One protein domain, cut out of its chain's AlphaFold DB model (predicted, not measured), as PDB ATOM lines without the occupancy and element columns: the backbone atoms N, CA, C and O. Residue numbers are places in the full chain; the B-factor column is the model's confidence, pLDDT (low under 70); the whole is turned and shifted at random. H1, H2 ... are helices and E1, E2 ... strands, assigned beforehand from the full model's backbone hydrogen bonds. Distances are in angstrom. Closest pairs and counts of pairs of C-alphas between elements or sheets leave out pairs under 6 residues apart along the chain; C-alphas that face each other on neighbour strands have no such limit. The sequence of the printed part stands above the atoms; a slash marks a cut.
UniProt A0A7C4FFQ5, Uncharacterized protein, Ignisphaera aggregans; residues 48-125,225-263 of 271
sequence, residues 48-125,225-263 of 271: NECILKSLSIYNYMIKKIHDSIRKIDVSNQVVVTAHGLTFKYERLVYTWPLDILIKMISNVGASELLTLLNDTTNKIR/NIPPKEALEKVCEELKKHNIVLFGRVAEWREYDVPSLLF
ATOM      1  N   ASN A  48       1.484  -7.016  48.753       55.53
ATOM      2  CA  ASN A  48       0.264  -6.235  48.922       55.53
ATOM      3  C   ASN A  48       0.476  -4.752  48.597       55.53
ATOM      4  O   ASN A  48      -0.317  -4.181  47.866       55.53
ATOM      5  N   GLU A  49       1.547  -4.122  49.077       59.88
ATOM      6  CA  GLU A  49       1.811  -2.711  48.768       59.88
ATOM      7  C   GLU A  49       2.127  -2.511  47.282       59.88
ATOM      8  O   GLU A  49       1.658  -1.546  46.682       59.88
ATOM      9  N   CYS A  50       2.859  -3.447  46.664       55.59
ATOM     10  CA  CYS A  50       3.116  -3.432  45.224       55.59
ATOM     11  C   CYS A  50       1.814  -3.513  44.413       55.59
ATOM     12  O   CYS A  50       1.641  -2.735  43.480       55.59
ATOM     13  N   ILE A  51       0.896  -4.400  44.808       56.44
ATOM     14  CA  ILE A  51      -0.428  -4.582  44.195       56.44
ATOM     15  C   ILE A  51      -1.251  -3.295  44.288       56.44
ATOM     16  O   ILE A  51      -1.793  -2.811  43.296       56.44
ATOM     17  N   LEU A  52      -1.340  -2.723  45.490       61.75
ATOM     18  CA  LEU A  52      -2.119  -1.507  45.715       61.75
ATOM     19  C   LEU A  52      -1.558  -0.333  44.914       61.75
ATOM     20  O   LEU A  52      -2.314   0.411  44.291       61.75
ATOM     21  N   LYS A  53      -0.228  -0.233  44.846       61.41
ATOM     22  CA  LYS A  53       0.469   0.776  44.053       61.41
ATOM     23  C   LYS A  53       0.257   0.594  42.548       61.41
ATOM     24  O   LYS A  53       0.039   1.589  41.868       61.41
ATOM     25  N   SER A  54       0.284  -0.635  42.023       53.41
ATOM     26  CA  SER A  54       0.032  -0.892  40.594       53.41
ATOM     27  C   SER A  54      -1.410  -0.604  40.182       53.41
ATOM     28  O   SER A  54      -1.660  -0.241  39.039       53.41
ATOM     29  N   LEU A  55      -2.354  -0.748  41.113       54.47
ATOM     30  CA  LEU A  55      -3.770  -0.460  40.885       54.47
ATOM     31  C   LEU A  55      -4.145   1.002  41.188       54.47
ATOM     32  O   LEU A  55      -5.322   1.354  41.097       54.47
ATOM     33  N   SER A  56      -3.177   1.849  41.564       60.75
ATOM     34  CA  SER A  56      -3.402   3.235  42.002       60.75
ATOM     35  C   SER A  56      -4.420   3.358  43.147       60.75
ATOM     36  O   SER A  56      -5.154   4.342  43.233       60.75
ATOM     37  N   ILE A  57      -4.484   2.354  44.029       57.72
ATOM     38  CA  ILE A  57      -5.397   2.343  45.174       57.72
ATOM     39  C   ILE A  57      -4.637   2.797  46.418       57.72
ATOM     40  O   ILE A  57      -3.699   2.143  46.873       57.72
ATOM     41  N   TYR A  58      -5.067   3.914  46.994       59.09
ATOM     42  CA  TYR A  58      -4.516   4.441  48.237       59.09
ATOM     43  C   TYR A  58      -5.208   3.787  49.450       59.09
ATOM     44  O   TYR A  58      -6.412   3.540  49.443       59.09
ATOM     45  N   ASN A  59      -4.429   3.470  50.492       55.06
ATOM     46  CA  ASN A  59      -4.749   2.523  51.579       55.06
ATOM     47  C   ASN A  59      -6.038   2.783  52.397       55.06
ATOM     48  O   ASN A  59      -6.447   1.911  53.158       55.06
ATOM     49  N   TYR A  60      -6.680   3.946  52.285       51.50
ATOM     50  CA  TYR A  60      -7.713   4.399  53.227       51.50
ATOM     51  C   TYR A  60      -9.122   3.804  53.015       51.50
ATOM     52  O   TYR A  60     -10.017   4.105  53.796       51.50
ATOM     53  N   MET A  61      -9.342   2.940  52.011       58.66
ATOM     54  CA  MET A  61     -10.687   2.425  51.669       58.66
ATOM     55  C   MET A  61     -10.800   0.908  51.432       58.66
ATOM     56  O   MET A  61     -11.870   0.417  51.073       58.66
ATOM     57  N   ILE A  62      -9.733   0.129  51.623       65.19
ATOM     58  CA  ILE A  62      -9.744  -1.294  51.245       65.19
ATOM     59  C   ILE A  62     -10.116  -2.177  52.430       65.19
ATOM     60  O   ILE A  62      -9.332  -2.353  53.365       65.19
ATOM     61  N   LYS A  63     -11.277  -2.827  52.345       72.56
ATOM     62  CA  LYS A  63     -11.657  -3.886  53.280       72.56
ATOM     63  C   LYS A  63     -11.142  -5.235  52.785       72.56
ATOM     64  O   LYS A  63     -11.621  -5.760  51.784       72.56
ATOM     65  N   LYS A  64     -10.164  -5.800  53.494       71.75
ATOM     66  CA  LYS A  64      -9.658  -7.152  53.221       71.75
ATOM     67  C   LYS A  64     -10.584  -8.181  53.857       71.75
ATOM     68  O   LYS A  64     -10.880  -8.092  55.046       71.75
ATOM     69  N   ILE A  65     -11.018  -9.154  53.065       70.88
ATOM     70  CA  ILE A  65     -11.797 -10.298  53.538       70.88
ATOM     71  C   ILE A  65     -10.871 -11.510  53.482       70.88
ATOM     72  O   ILE A  65     -10.455 -11.923  52.401       70.88
ATOM     73  N   HIS A  66     -10.505 -12.029  54.653       66.25
ATOM     74  CA  HIS A  66      -9.664 -13.223  54.786       66.25
ATOM     75  C   HIS A  66     -10.487 -14.510  54.930       66.25
ATOM     76  O   HIS A  66      -9.939 -15.605  54.828       66.25
ATOM     77  N   ASP A  67     -11.795 -14.370  55.137       73.25
ATOM     78  CA  ASP A  67     -12.713 -15.485  55.316       73.25
ATOM     79  C   ASP A  67     -13.020 -16.188  53.995       73.25
ATOM     80  O   ASP A  67     -12.973 -15.602  52.909       73.25
ATOM     81  N   SER A  68     -13.427 -17.452  54.106       79.25
ATOM     82  CA  SER A  68     -13.983 -18.183  52.972       79.25
ATOM     83  C   SER A  68     -15.252 -17.489  52.483       79.25
ATOM     84  O   SER A  68     -16.156 -17.192  53.267       79.25
ATOM     85  N   ILE A  69     -15.335 -17.234  51.182       86.50
ATOM     86  CA  ILE A  69     -16.523 -16.651  50.563       86.50
ATOM     87  C   ILE A  69     -17.543 -17.763  50.316       86.50
ATOM     88  O   ILE A  69     -17.196 -18.844  49.861       86.50
ATOM     89  N   ARG A  70     -18.810 -17.520  50.641       88.25
ATOM     90  CA  ARG A  70     -19.911 -18.454  50.364       88.25
ATOM     91  C   ARG A  70     -20.660 -18.073  49.098       88.25
ATOM     92  O   ARG A  70     -21.068 -18.950  48.347       88.25
ATOM     93  N   LYS A  71     -20.895 -16.775  48.906       91.44
ATOM     94  CA  LYS A  71     -21.766 -16.249  47.853       91.44
ATOM     95  C   LYS A  71     -21.284 -14.870  47.407       91.44
ATOM     96  O   LYS A  71     -20.917 -14.047  48.240       91.44
ATOM     97  N   ILE A  72     -21.342 -14.617  46.107       91.38
ATOM     98  CA  ILE A  72     -21.166 -13.309  45.478       91.38
ATOM     99  C   ILE A  72     -22.452 -13.035  44.697       91.38
ATOM    100  O   ILE A  72     -22.763 -13.709  43.715       91.38
ATOM    101  N   ASP A  73     -23.245 -12.091  45.182       90.38
ATOM    102  CA  ASP A  73     -24.430 -11.589  44.497       90.38
ATOM    103  C   ASP A  73     -24.010 -10.394  43.640       90.38
ATOM    104  O   ASP A  73     -23.780  -9.294  44.147       90.38
ATOM    105  N   VAL A  74     -23.852 -10.644  42.342       88.81
ATOM    106  CA  VAL A  74     -23.326  -9.654  41.394       88.81
ATOM    107  C   VAL A  74     -24.329  -8.548  41.082       88.81
ATOM    108  O   VAL A  74     -23.921  -7.424  40.803       88.81
ATOM    109  N   SER A  75     -25.628  -8.846  41.162       86.75
ATOM    110  CA  SER A  75     -26.705  -7.889  40.901       86.75
ATOM    111  C   SER A  75     -26.844  -6.882  42.034       86.75
ATOM    112  O   SER A  75     -26.990  -5.690  41.786       86.75
ATOM    113  N   ASN A  76     -26.750  -7.353  43.278       90.25
ATOM    114  CA  ASN A  76     -26.831  -6.494  44.460       90.25
ATOM    115  C   ASN A  76     -25.464  -5.956  44.910       90.25
ATOM    116  O   ASN A  76     -25.397  -5.140  45.831       90.25
ATOM    117  N   GLN A  77     -24.385  -6.410  44.266       90.94
ATOM    118  CA  GLN A  77     -22.995  -6.107  44.602       90.94
ATOM    119  C   GLN A  77     -22.661  -6.441  46.060       90.94
ATOM    120  O   GLN A  77     -22.163  -5.613  46.828       90.94
ATOM    121  N   VAL A  78     -22.968  -7.675  46.456       93.12
ATOM    122  CA  VAL A  78     -22.802  -8.159  47.826       93.12
ATOM    123  C   VAL A  78     -21.955  -9.427  47.862       93.12
ATOM    124  O   VAL A  78     -22.179 -10.367  47.108       93.12
ATOM    125  N   VAL A  79     -21.007  -9.483  48.795       92.38
ATOM    126  CA  VAL A  79     -20.243 -10.683  49.145       92.38
ATOM    127  C   VAL A  79     -20.712 -11.192  50.503       92.38
ATOM    128  O   VAL A  79     -20.763 -10.434  51.470       92.38
ATOM    129  N   VAL A  80     -21.020 -12.485  50.586       92.69
ATOM    130  CA  VAL A  80     -21.372 -13.177  51.830       92.69
ATOM    131  C   VAL A  80     -20.297 -14.210  52.144       92.69
ATOM    132  O   VAL A  80     -19.969 -15.056  51.311       92.69
ATOM    133  N   THR A  81     -19.752 -14.156  53.352       91.38
ATOM    134  CA  THR A  81     -18.760 -15.124  53.849       91.38
ATOM    135  C   THR A  81     -19.418 -16.429  54.300       91.38
ATOM    136  O   THR A  81     -20.628 -16.498  54.523       91.38
ATOM    137  N   ALA A  82     -18.619 -17.480  54.483       86.31
ATOM    138  CA  ALA A  82     -19.047 -18.755  55.054       86.31
ATOM    139  C   ALA A  82     -19.676 -18.596  56.448       86.31
ATOM    140  O   ALA A  82     -20.617 -19.315  56.775       86.31
ATOM    141  N   HIS A  83     -19.225 -17.605  57.220       88.44
ATOM    142  CA  HIS A  83     -19.755 -17.277  58.545       88.44
ATOM    143  C   HIS A  83     -20.992 -16.360  58.511       88.44
ATOM    144  O   HIS A  83     -21.485 -15.957  59.558       88.44
ATOM    145  N   GLY A  84     -21.506 -16.014  57.325       88.44
ATOM    146  CA  GLY A  84     -22.714 -15.196  57.166       88.44
ATOM    147  C   GLY A  84     -22.488 -13.681  57.207       88.44
ATOM    148  O   GLY A  84     -23.439 -12.925  57.010       88.44
ATOM    149  N   LEU A  85     -21.248 -13.209  57.395       90.94
ATOM    150  CA  LEU A  85     -20.934 -11.781  57.277       90.94
ATOM    151  C   LEU A  85     -21.181 -11.304  55.850       90.94
ATOM    152  O   LEU A  85     -20.785 -11.973  54.896       90.94
ATOM    153  N   THR A  86     -21.804 -10.135  55.730       92.38
ATOM    154  CA  THR A  86     -22.248  -9.562  54.461       92.38
ATOM    155  C   THR A  86     -21.535  -8.237  54.204       92.38
ATOM    156  O   THR A  86     -21.476  -7.374  55.080       92.38
ATOM    157  N   PHE A  87     -21.004  -8.065  52.995       90.50
ATOM    158  CA  PHE A  87     -20.277  -6.870  52.573       90.50
ATOM    159  C   PHE A  87     -20.811  -6.368  51.239       90.50
ATOM    160  O   PHE A  87     -20.822  -7.113  50.263       90.50
ATOM    161  N   LYS A  88     -21.207  -5.097  51.175       91.75
ATOM    162  CA  LYS A  88     -21.490  -4.425  49.905       91.75
ATOM    163  C   LYS A  88     -20.178  -3.946  49.284       91.75
ATOM    164  O   LYS A  88     -19.318  -3.450  50.011       91.75
ATOM    165  N   TYR A  89     -20.021  -4.094  47.973       87.56
ATOM    166  CA  TYR A  89     -18.829  -3.651  47.255       87.56
ATOM    167  C   TYR A  89     -19.177  -2.671  46.137       87.56
ATOM    168  O   TYR A  89     -20.137  -2.860  45.402       87.56
ATOM    169  N   GLU A  90     -18.354  -1.639  45.976       84.94
ATOM    170  CA  GLU A  90     -18.354  -0.816  44.760       84.94
ATOM    171  C   GLU A  90     -17.486  -1.462  43.681       84.94
ATOM    172  O   GLU A  90     -17.845  -1.476  42.508       84.94
ATOM    173  N   ARG A  91     -16.354  -2.043  44.097       82.75
ATOM    174  CA  ARG A  91     -15.458  -2.856  43.273       82.75
ATOM    175  C   ARG A  91     -14.986  -4.066  44.064       82.75
ATOM    176  O   ARG A  91     -14.569  -3.927  45.213       82.75
ATOM    177  N   LEU A  92     -15.015  -5.237  43.439       83.94
ATOM    178  CA  LEU A  92     -14.510  -6.475  44.021       83.94
ATOM    179  C   LEU A  92     -13.202  -6.865  43.339       83.94
ATOM    180  O   LEU A  92     -13.189  -7.222  42.165       83.94
ATOM    181  N   VAL A  93     -12.109  -6.825  44.096       80.44
ATOM    182  CA  VAL A  93     -10.805  -7.332  43.661       80.44
ATOM    183  C   VAL A  93     -10.721  -8.806  44.046       80.44
ATOM    184  O   VAL A  93     -10.511  -9.137  45.213       80.44
ATOM    185  N   TYR A  94     -10.940  -9.700  43.084       77.62
ATOM    186  CA  TYR A  94     -11.012 -11.135  43.336       77.62
ATOM    187  C   TYR A  94      -9.669 -11.816  43.073       77.62
ATOM    188  O   TYR A  94      -9.188 -11.827  41.940       77.62
ATOM    189  N   THR A  95      -9.085 -12.399  44.123       72.50
ATOM    190  CA  THR A  95      -7.726 -12.965  44.089       72.50
ATOM    191  C   THR A  95      -7.624 -14.475  44.094       72.50
ATOM    192  O   THR A  95      -6.531 -15.039  43.978       72.50
ATOM    193  N   TRP A  96      -8.767 -15.134  44.188       71.69
ATOM    194  CA  TRP A  96      -8.853 -16.579  44.201       71.69
ATOM    195  C   TRP A  96      -8.941 -17.139  42.767       71.69
ATOM    196  O   TRP A  96      -9.103 -16.401  41.794       71.69
ATOM    197  N   PRO A  97      -8.786 -18.456  42.599       72.31
ATOM    198  CA  PRO A  97      -8.972 -19.141  41.324       72.31
ATOM    199  C   PRO A  97     -10.344 -18.889  40.686       72.31
ATOM    200  O   PRO A  97     -11.367 -18.797  41.371       72.31
ATOM    201  N   LEU A  98     -10.357 -18.784  39.355       75.31
ATOM    202  CA  LEU A  98     -11.564 -18.481  38.584       75.31
ATOM    203  C   LEU A  98     -12.633 -19.577  38.694       75.31
ATOM    204  O   LEU A  98     -13.807 -19.253  38.798       75.31
ATOM    205  N   ASP A  99     -12.252 -20.853  38.744       73.50
ATOM    206  CA  ASP A  99     -13.184 -21.974  38.943       73.50
ATOM    207  C   ASP A  99     -13.946 -21.900  40.275       73.50
ATOM    208  O   ASP A  99     -15.095 -22.336  40.367       73.50
ATOM    209  N   ILE A 100     -13.331 -21.307  41.298       77.88
ATOM    210  CA  ILE A 100     -13.982 -21.034  42.577       77.88
ATOM    211  C   ILE A 100     -14.976 -19.873  42.442       77.88
ATOM    212  O   ILE A 100     -16.075 -19.954  42.991       77.88
ATOM    213  N   LEU A 101     -14.630 -18.830  41.676       80.94
ATOM    214  CA  LEU A 101     -15.479 -17.647  41.495       80.94
ATOM    215  C   LEU A 101     -16.848 -18.037  40.944       80.94
ATOM    216  O   LEU A 101     -17.871 -17.605  41.467       80.94
ATOM    217  N   ILE A 102     -16.861 -18.902  39.926       79.44
ATOM    218  CA  ILE A 102     -18.091 -19.373  39.272       79.44
ATOM    219  C   ILE A 102     -19.044 -20.004  40.277       79.44
ATOM    220  O   ILE A 102     -20.237 -19.725  40.256       79.44
ATOM    221  N   LYS A 103     -18.513 -20.834  41.178       79.50
ATOM    222  CA  LYS A 103     -19.310 -21.548  42.181       79.50
ATOM    223  C   LYS A 103     -19.911 -20.612  43.229       79.50
ATOM    224  O   LYS A 103     -20.875 -20.982  43.889       79.50
ATOM    225  N   MET A 104     -19.322 -19.429  43.409       87.00
ATOM    226  CA  MET A 104     -19.757 -18.439  44.394       87.00
ATOM    227  C   MET A 104     -20.707 -17.405  43.796       87.00
ATOM    228  O   MET A 104     -21.539 -16.864  44.523       87.00
ATOM    229  N   ILE A 105     -20.591 -17.116  42.498       87.12
ATOM    230  CA  ILE A 105     -21.484 -16.187  41.810       87.12
ATOM    231  C   ILE A 105     -22.917 -16.736  41.823       87.12
ATOM    232  O   ILE A 105     -23.182 -17.905  41.566       87.12
ATOM    233  N   SER A 106     -23.861 -15.859  42.137       76.06
ATOM    234  CA  SER A 106     -25.273 -16.184  42.332       76.06
ATOM    235  C   SER A 106     -26.157 -15.037  41.851       76.06
ATOM    236  O   SER A 106     -25.670 -13.919  41.684       76.06
ATOM    237  N   ASN A 107     -27.454 -15.307  41.665       65.56
ATOM    238  CA  ASN A 107     -28.437 -14.327  41.184       65.56
ATOM    239  C   ASN A 107     -28.062 -13.693  39.837       65.56
ATOM    240  O   ASN A 107     -28.310 -12.516  39.600       65.56
ATOM    241  N   VAL A 108     -27.482 -14.475  38.928       60.97
ATOM    242  CA  VAL A 108     -27.190 -13.974  37.589       60.97
ATOM    243  C   VAL A 108     -28.450 -14.117  36.742       60.97
ATOM    244  O   VAL A 108     -28.788 -15.210  36.303       60.97
ATOM    245  N   GLY A 109     -29.118 -13.003  36.453       56.91
ATOM    246  CA  GLY A 109     -30.072 -12.916  35.340       56.91
ATOM    247  C   GLY A 109     -29.416 -13.069  33.955       56.91
ATOM    248  O   GLY A 109     -30.062 -12.810  32.950       56.91
ATOM    249  N   ALA A 110     -28.137 -13.460  33.890       56.53
ATOM    250  CA  ALA A 110     -27.339 -13.595  32.680       56.53
ATOM    251  C   ALA A 110     -26.815 -15.032  32.559       56.53
ATOM    252  O   ALA A 110     -25.797 -15.413  33.145       56.53
ATOM    253  N   SER A 111     -27.521 -15.826  31.758       66.06
ATOM    254  CA  SER A 111     -27.048 -17.122  31.264       66.06
ATOM    255  C   SER A 111     -25.699 -16.993  30.542       66.06
ATOM    256  O   SER A 111     -24.882 -17.909  30.600       66.06
ATOM    257  N   GLU A 112     -25.427 -15.841  29.925       73.00
ATOM    258  CA  GLU A 112     -24.228 -15.576  29.125       73.00
ATOM    259  C   GLU A 112     -22.938 -15.510  29.957       73.00
ATOM    260  O   GLU A 112     -21.967 -16.180  29.605       73.00
ATOM    261  N   LEU A 113     -22.925 -14.797  31.096       75.56
ATOM    262  CA  LEU A 113     -21.745 -14.715  31.974       75.56
ATOM    263  C   LEU A 113     -21.369 -16.098  32.518       75.56
ATOM    264  O   LEU A 113     -20.203 -16.480  32.480       75.56
ATOM    265  N   LEU A 114     -22.351 -16.863  33.006       76.94
ATOM    266  CA  LEU A 114     -22.100 -18.207  33.530       76.94
ATOM    267  C   LEU A 114     -21.639 -19.168  32.430       76.94
ATOM    268  O   LEU A 114     -20.741 -19.968  32.675       76.94
ATOM    269  N   THR A 115     -22.200 -19.072  31.222       81.06
ATOM    270  CA  THR A 115     -21.771 -19.886  30.073       81.06
ATOM    271  C   THR A 115     -20.325 -19.571  29.693       81.06
ATOM    272  O   THR A 115     -19.492 -20.473  29.636       81.06
ATOM    273  N   LEU A 116     -19.990 -18.287  29.541       80.12
ATOM    274  CA  LEU A 116     -18.643 -17.825  29.207       80.12
ATOM    275  C   LEU A 116     -17.607 -18.229  30.266       80.12
ATOM    276  O   LEU A 116     -16.496 -18.672  29.942       80.12
ATOM    277  N   LEU A 117     -17.972 -18.077  31.538       77.56
ATOM    278  CA  LEU A 117     -17.146 -18.481  32.662       77.56
ATOM    279  C   LEU A 117     -16.922 -20.000  32.658       77.56
ATOM    280  O   LEU A 117     -15.769 -20.426  32.710       77.56
ATOM    281  N   ASN A 118     -17.987 -20.798  32.523       80.88
ATOM    282  CA  ASN A 118     -17.911 -22.262  32.485       80.88
ATOM    283  C   ASN A 118     -17.041 -22.763  31.323       80.88
ATOM    284  O   ASN A 118     -16.150 -23.590  31.530       80.88
ATOM    285  N   ASP A 119     -17.237 -22.222  30.120       82.12
ATOM    286  CA  ASP A 119     -16.448 -22.560  28.931       82.12
ATOM    287  C   ASP A 119     -14.960 -22.268  29.122       82.12
ATOM    288  O   ASP A 119     -14.096 -23.020  28.652       82.12
ATOM    289  N   THR A 120     -14.646 -21.177  29.817       78.69
ATOM    290  CA  THR A 120     -13.268 -20.788  30.115       78.69
ATOM    291  C   THR A 120     -12.674 -21.696  31.187       78.69
ATOM    292  O   THR A 120     -11.575 -22.218  31.001       78.69
ATOM    293  N   THR A 121     -13.396 -21.979  32.272       75.44
ATOM    294  CA  THR A 121     -12.888 -22.848  33.346       75.44
ATOM    295  C   THR A 121     -12.740 -24.301  32.939       75.44
ATOM    296  O   THR A 121     -11.798 -24.953  33.379       75.44
ATOM    297  N   ASN A 122     -13.562 -24.793  32.013       77.00
ATOM    298  CA  ASN A 122     -13.399 -26.131  31.442       77.00
ATOM    299  C   ASN A 122     -12.082 -26.292  30.668       77.00
ATOM    300  O   ASN A 122     -11.604 -27.413  30.477       77.00
ATOM    301  N   LYS A 123     -11.462 -25.184  30.245       75.94
ATOM    302  CA  LYS A 123     -10.163 -25.153  29.555       75.94
ATOM    303  C   LYS A 123      -9.000 -24.901  30.508       75.94
ATOM    304  O   LYS A 123      -7.853 -25.040  30.104       75.94
ATOM    305  N   ILE A 124      -9.270 -24.551  31.757       74.56
ATOM    306  CA  ILE A 124      -8.274 -24.256  32.784       74.56
ATOM    307  C   ILE A 124      -7.881 -25.569  33.489       74.56
ATOM    308  O   ILE A 124      -8.700 -26.463  33.707       74.56
ATOM    309  N   ARG A 125      -6.589 -25.740  33.779       73.00
ATOM    310  CA  ARG A 125      -6.012 -26.931  34.416       73.00
ATOM    311  C   ARG A 125      -5.132 -26.513  35.580       73.00
ATOM    312  O   ARG A 125      -4.078 -25.899  35.406       73.00
ATOM    313  N   ASN A 225      -1.572 -24.053  32.926       62.06
ATOM    314  CA  ASN A 225      -1.858 -24.102  31.488       62.06
ATOM    315  C   ASN A 225      -2.288 -22.749  30.910       62.06
ATOM    316  O   ASN A 225      -2.976 -21.998  31.577       62.06
ATOM    317  N   ILE A 226      -1.924 -22.455  29.657       61.94
ATOM    318  CA  ILE A 226      -2.335 -21.225  28.959       61.94
ATOM    319  C   ILE A 226      -3.802 -21.374  28.525       61.94
ATOM    320  O   ILE A 226      -4.048 -22.115  27.568       61.94
ATOM    321  N   PRO A 227      -4.786 -20.711  29.162       64.31
ATOM    322  CA  PRO A 227      -6.106 -20.602  28.556       64.31
ATOM    323  C   PRO A 227      -6.023 -19.710  27.299       64.31
ATOM    324  O   PRO A 227      -5.158 -18.832  27.223       64.31
ATOM    325  N   PRO A 228      -6.905 -19.896  26.301       68.25
ATOM    326  CA  PRO A 228      -6.935 -19.039  25.118       68.25
ATOM    327  C   PRO A 228      -7.088 -17.560  25.505       68.25
ATOM    328  O   PRO A 228      -8.000 -17.218  26.260       68.25
ATOM    329  N   LYS A 229      -6.218 -16.685  24.979       69.56
ATOM    330  CA  LYS A 229      -6.175 -15.247  25.320       69.56
ATOM    331  C   LYS A 229      -7.535 -14.570  25.144       69.56
ATOM    332  O   LYS A 229      -8.009 -13.902  26.053       69.56
ATOM    333  N   GLU A 230      -8.187 -14.844  24.020       73.00
ATOM    334  CA  GLU A 230      -9.506 -14.304  23.676       73.00
ATOM    335  C   GLU A 230     -10.598 -14.716  24.676       73.00
ATOM    336  O   GLU A 230     -11.510 -13.944  24.956       73.00
ATOM    337  N   ALA A 231     -10.519 -15.929  25.234       73.19
ATOM    338  CA  ALA A 231     -11.490 -16.399  26.222       73.19
ATOM    339  C   ALA A 231     -11.312 -15.671  27.563       73.19
ATOM    340  O   ALA A 231     -12.295 -15.251  28.170       73.19
ATOM    341  N   LEU A 232     -10.061 -15.467  27.994       74.19
ATOM    342  CA  LEU A 232      -9.769 -14.687  29.198       74.19
ATOM    343  C   LEU A 232     -10.172 -13.218  29.051       74.19
ATOM    344  O   LEU A 232     -10.734 -12.657  29.985       74.19
ATOM    345  N   GLU A 233      -9.901 -12.601  27.900       77.62
ATOM    346  CA  GLU A 233     -10.262 -11.203  27.639       77.62
ATOM    347  C   GLU A 233     -11.773 -10.996  27.762       77.62
ATOM    348  O   GLU A 233     -12.203 -10.141  28.533       77.62
ATOM    349  N   LYS A 234     -12.571 -11.865  27.128       80.06
ATOM    350  CA  LYS A 234     -14.037 -11.846  27.246       80.06
ATOM    351  C   LYS A 234     -14.506 -12.006  28.693       80.06
ATOM    352  O   LYS A 234     -15.383 -11.269  29.132       80.06
ATOM    353  N   VAL A 235     -13.920 -12.936  29.454       81.19
ATOM    354  CA  VAL A 235     -14.253 -13.116  30.882       81.19
ATOM    355  C   VAL A 235     -13.943 -11.855  31.687       81.19
ATOM    356  O   VAL A 235     -14.765 -11.418  32.490       81.19
ATOM    357  N   CYS A 236     -12.771 -11.254  31.479       80.19
ATOM    358  CA  CYS A 236     -12.373 -10.033  32.170       80.19
ATOM    359  C   CYS A 236     -13.282  -8.849  31.815       80.19
ATOM    360  O   CYS A 236     -13.629  -8.065  32.697       80.19
ATOM    361  N   GLU A 237     -13.667  -8.703  30.547       82.12
ATOM    362  CA  GLU A 237     -14.610  -7.676  30.097       82.12
ATOM    363  C   GLU A 237     -15.994  -7.859  30.720       82.12
ATOM    364  O   GLU A 237     -16.570  -6.890  31.217       82.12
ATOM    365  N   GLU A 238     -16.499  -9.090  30.775       83.94
ATOM    366  CA  GLU A 238     -17.809  -9.367  31.361       83.94
ATOM    367  C   GLU A 238     -17.819  -9.124  32.876       83.94
ATOM    368  O   GLU A 238     -18.692  -8.436  33.400       83.94
ATOM    369  N   LEU A 239     -16.799  -9.596  33.598       84.62
ATOM    370  CA  LEU A 239     -16.669  -9.353  35.039       84.62
ATOM    371  C   LEU A 239     -16.550  -7.858  35.372       84.62
ATOM    372  O   LEU A 239     -17.118  -7.403  36.371       84.62
ATOM    373  N   LYS A 240     -15.885  -7.073  34.514       84.00
ATOM    374  CA  LYS A 240     -15.792  -5.613  34.670       84.00
ATOM    375  C   LYS A 240     -17.159  -4.932  34.624       84.00
ATOM    376  O   LYS A 240     -17.353  -3.985  35.383       84.00
ATOM    377  N   LYS A 241     -18.119  -5.421  33.825       85.25
ATOM    378  CA  LYS A 241     -19.504  -4.898  33.820       85.25
ATOM    379  C   LYS A 241     -20.178  -5.034  35.190       85.25
ATOM    380  O   LYS A 241     -21.031  -4.225  35.541       85.25
ATOM    381  N   HIS A 242     -19.748  -6.009  35.990       85.94
ATOM    382  CA  HIS A 242     -20.219  -6.247  37.358       85.94
ATOM    383  C   HIS A 242     -19.307  -5.643  38.438       85.94
ATOM    384  O   HIS A 242     -19.434  -5.977  39.619       85.94
ATOM    385  N   ASN A 243     -18.384  -4.755  38.053       85.12
ATOM    386  CA  ASN A 243     -17.366  -4.163  38.923       85.12
ATOM    387  C   ASN A 243     -16.475  -5.198  39.629       85.12
ATOM    388  O   ASN A 243     -15.941  -4.948  40.714       85.12
ATOM    389  N   ILE A 244     -16.298  -6.365  39.011       84.06
ATOM    390  CA  ILE A 244     -15.373  -7.389  39.473       84.06
ATOM    391  C   ILE A 244     -14.101  -7.267  38.648       84.06
ATOM    392  O   ILE A 244     -14.103  -7.357  37.423       84.06
ATOM    393  N   VAL A 245     -12.993  -7.072  39.345       81.50
ATOM    394  CA  VAL A 245     -11.659  -7.090  38.768       81.50
ATOM    395  C   VAL A 245     -10.992  -8.338  39.301       81.50
ATOM    396  O   VAL A 245     -10.784  -8.485  40.505       81.50
ATOM    397  N   LEU A 246     -10.669  -9.262  38.405       71.88
ATOM    398  CA  LEU A 246      -9.755 -10.329  38.766       71.88
ATOM    399  C   LEU A 246      -8.420  -9.667  39.121       71.88
ATOM    400  O   LEU A 246      -7.983  -8.738  38.445       71.88
ATOM    401  N   PHE A 247      -7.757 -10.136  40.168       62.44
ATOM    402  CA  PHE A 247      -6.411  -9.695  40.494       62.44
ATOM    403  C   PHE A 247      -5.588 -10.865  41.000       62.44
ATOM    404  O   PHE A 247      -6.054 -11.657  41.796       62.44
ATOM    405  N   GLY A 248      -4.343 -11.000  40.579       51.06
ATOM    406  CA  GLY A 248      -3.570 -12.195  40.889       51.06
ATOM    407  C   GLY A 248      -3.820 -13.272  39.853       51.06
ATOM    408  O   GLY A 248      -4.134 -12.951  38.707       51.06
ATOM    409  N   ARG A 249      -3.605 -14.535  40.242       49.91
ATOM    410  CA  ARG A 249      -3.105 -15.559  39.324       49.91
ATOM    411  C   ARG A 249      -3.816 -15.562  37.978       49.91
ATOM    412  O   ARG A 249      -3.071 -15.652  37.039       49.91
ATOM    413  N   VAL A 250      -5.147 -15.406  37.869       41.00
ATOM    414  CA  VAL A 250      -5.949 -15.498  36.619       41.00
ATOM    415  C   VAL A 250      -6.173 -14.180  35.837       41.00
ATOM    416  O   VAL A 250      -6.511 -14.229  34.660       41.00
ATOM    417  N   ALA A 251      -5.976 -13.005  36.430       30.97
ATOM    418  CA  ALA A 251      -6.423 -11.733  35.836       30.97
ATOM    419  C   ALA A 251      -5.538 -11.173  34.721       30.97
ATOM    420  O   ALA A 251      -6.010 -10.528  33.790       30.97
ATOM    421  N   GLU A 252      -4.248 -11.446  34.830       31.80
ATOM    422  CA  GLU A 252      -3.245 -11.210  33.814       31.80
ATOM    423  C   GLU A 252      -2.378 -12.468  33.842       31.80
ATOM    424  O   GLU A 252      -1.679 -12.734  34.812       31.80
ATOM    425  N   TRP A 253      -2.516 -13.308  32.812       41.41
ATOM    426  CA  TRP A 253      -1.773 -14.564  32.626       41.41
ATOM    427  C   TRP A 253      -0.542 -14.371  31.734       41.41
ATOM    428  O   TRP A 253      -0.128 -15.258  30.993       41.41
ATOM    429  N   ARG A 254       0.081 -13.197  31.799       29.72
ATOM    430  CA  ARG A 254       1.525 -13.222  31.998       29.72
ATOM    431  C   ARG A 254       1.619 -13.432  33.492       29.72
ATOM    432  O   ARG A 254       1.020 -12.638  34.205       29.72
ATOM    433  N   GLU A 255       2.330 -14.445  33.987       34.69
ATOM    434  CA  GLU A 255       2.993 -14.225  35.271       34.69
ATOM    435  C   GLU A 255       3.547 -12.803  35.142       34.69
ATOM    436  O   GLU A 255       4.389 -12.572  34.268       34.69
ATOM    437  N   TYR A 256       2.965 -11.815  35.841       29.84
ATOM    438  CA  TYR A 256       3.686 -10.587  36.078       29.84
ATOM    439  C   TYR A 256       4.852 -11.126  36.844       29.84
ATOM    440  O   TYR A 256       4.753 -11.526  38.005       29.84
ATOM    441  N   ASP A 257       5.877 -11.322  36.026       33.25
ATOM    442  CA  ASP A 257       7.231 -11.659  36.273       33.25
ATOM    443  C   ASP A 257       7.401 -11.030  37.655       33.25
ATOM    444  O   ASP A 257       7.263  -9.819  37.835       33.25
ATOM    445  N   VAL A 258       7.510 -11.866  38.692       32.28
ATOM    446  CA  VAL A 258       8.120 -11.399  39.931       32.28
ATOM    447  C   VAL A 258       9.342 -10.579  39.481       32.28
ATOM    448  O   VAL A 258       9.418  -9.417  39.842       32.28
ATOM    449  N   PRO A 259      10.119 -11.007  38.463       31.80
ATOM    450  CA  PRO A 259      11.034 -10.119  37.753       31.80
ATOM    451  C   PRO A 259      10.453  -8.870  37.014       31.80
ATOM    452  O   PRO A 259      11.181  -7.920  36.923       31.80
ATOM    453  N   SER A 260       9.213  -8.702  36.557       32.19
ATOM    454  CA  SER A 260       8.668  -7.426  36.006       32.19
ATOM    455  C   SER A 260       8.136  -6.474  37.079       32.19
ATOM    456  O   SER A 260       8.105  -5.262  36.886       32.19
ATOM    457  N   LEU A 261       7.754  -7.019  38.235       32.50
ATOM    458  CA  LEU A 261       7.482  -6.259  39.454       32.50
ATOM    459  C   LEU A 261       8.785  -5.897  40.194       32.50
ATOM    460  O   LEU A 261       8.783  -4.990  41.025       32.50
ATOM    461  N   LEU A 262       9.900  -6.577  39.887       31.98
ATOM    462  CA  LEU A 262      11.216  -6.395  40.520       31.98
ATOM    463  C   LEU A 262      12.292  -5.791  39.602       31.98
ATOM    464  O   LEU A 262      13.219  -5.148  40.088       31.98
ATOM    465  N   PHE A 263      12.175  -5.959  38.290       32.56
ATOM    466  CA  PHE A 263      12.955  -5.308  37.245       32.56
ATOM    467  C   PHE A 263      12.066  -4.266  36.622       32.56
ATOM    468  O   PHE A 263      11.150  -4.557  35.855       32.56
TER     469      PHE A 263
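AT A GLANCE: This is residues 48 to 125 and 225 to 263 of the 271 residues of an uncharacterized protein of Ignisphaera aggregans (UniProt A0A7C4FFQ5). What would one see first in this model? A small antiparallel sheet, E1, E2 and E3, makes one side of a body whose middle holds a short parallel pair of strands, E4 and E5; helices H2, H3 and H4 follow one another round it, H2 beside E1 and H4 packed on E5. The two short helices near the printed ends, H1 and H5, lie away from this body, both on the side far from the three-stranded sheet, at the ends of long links. How is it made up? The 117 printed residues hold five named helices and five named strands, in the order H1 E1 E2 E3 E4 H2 H3 H4 E5 H5, and the class is mixed, helices and strands. The sheet E1 - E2 - E3 is a meander, each strand the antiparallel neighbour of the one before; the whole is compact, with a radius of gyration of the C-alphas of 14.6 A and spans of 43 by 36 by 23 A.

IN THESE COORDINATES: Where are the strands? E1 is residues 69 to 73, 11.2 A from first to last C-alpha, and begins at C-alpha 69, (-16.523, -16.651, 50.563). E2 is residues 78 to 81, 10.1 A long, and E3 is residues 86 to 88, 6.9 A long. E4 is residues 92 to 94 and E5 is residues 244 to 246. Where are the helices? H4, the longest, is residues 229 to 241 and measures 18.9 A, from (-6.175, -15.247, 25.320) to (-19.504, -4.898, 33.820). H3 is residues 111 to 121, 15.4 A, and H2 is residues 98 to 104, 10.0 A. H1 is residues 48 to 54, with C-alpha 48 at (0.264, -6.235, 48.922), and H5 is residues 258 to 262.

HOW THE PARTS SIT: How is the larger sheet paired? E1 and E2 form a hairpin, antiparallel at 164 degrees, with N 73 and O 78 2.8 A apart, within hydrogen-bond range. E2 and E3 form another, at 154 degrees, with N 79 and O 87 at 2.8 A. What lies next to it? H2 is on this sheet at a height of 7.0 A, beside the strands and over none of them; its closest C-alphas to E1 are those of Lys 71 and Met 104, 4.6 A apart. Just beyond H2, residues 105 to 106 pair in parallel with residues 72 to 73 of E1. How do the helices meet? H2 and H3, a helical hairpin, touch at Asp 99 and Thr 121, whose C-alphas are 5.7 A apart, and H3 and H4 touch at Thr 120 and Ala 231, 6.1 A between C-alphas; both pairs run opposite ways at a steep tilt of 40 degrees. Every O i to N i+4 pair is within hydrogen-bond range in H1, H3, H4 and H5, and 2 of 3 are in H2. What of the rest? E4 and E5 are parallel at 25 degrees, with N 245 and O 92 at 2.8 A; the closest C-alphas of H4 and E5, those of Leu 239 and Val 245, are 6.6 A apart. H1 and H5 are close but not clearly touching, with the C-alphas of Cys 50 and Leu 261 at 7.8 A; E3 and E4 are apart.

THE WHOLE: How large is it? The two C-alphas farthest apart, those of Gly 109 and Phe 263, are 43.7 A from each other. Where is the cut? Residues 126 to 224 are not printed, and C-alphas 125 and 225 are 5.8 A apart across the cut. Which links are long? H1 to E1, with 14 residues, and E5 to H5, with 11, are long links. Where is confidence low? The mean pLDDT of the printed part is 70.5, and 43 residues are under 70, among them 48 to 62 and 247 to 263; H5 has a mean of 32.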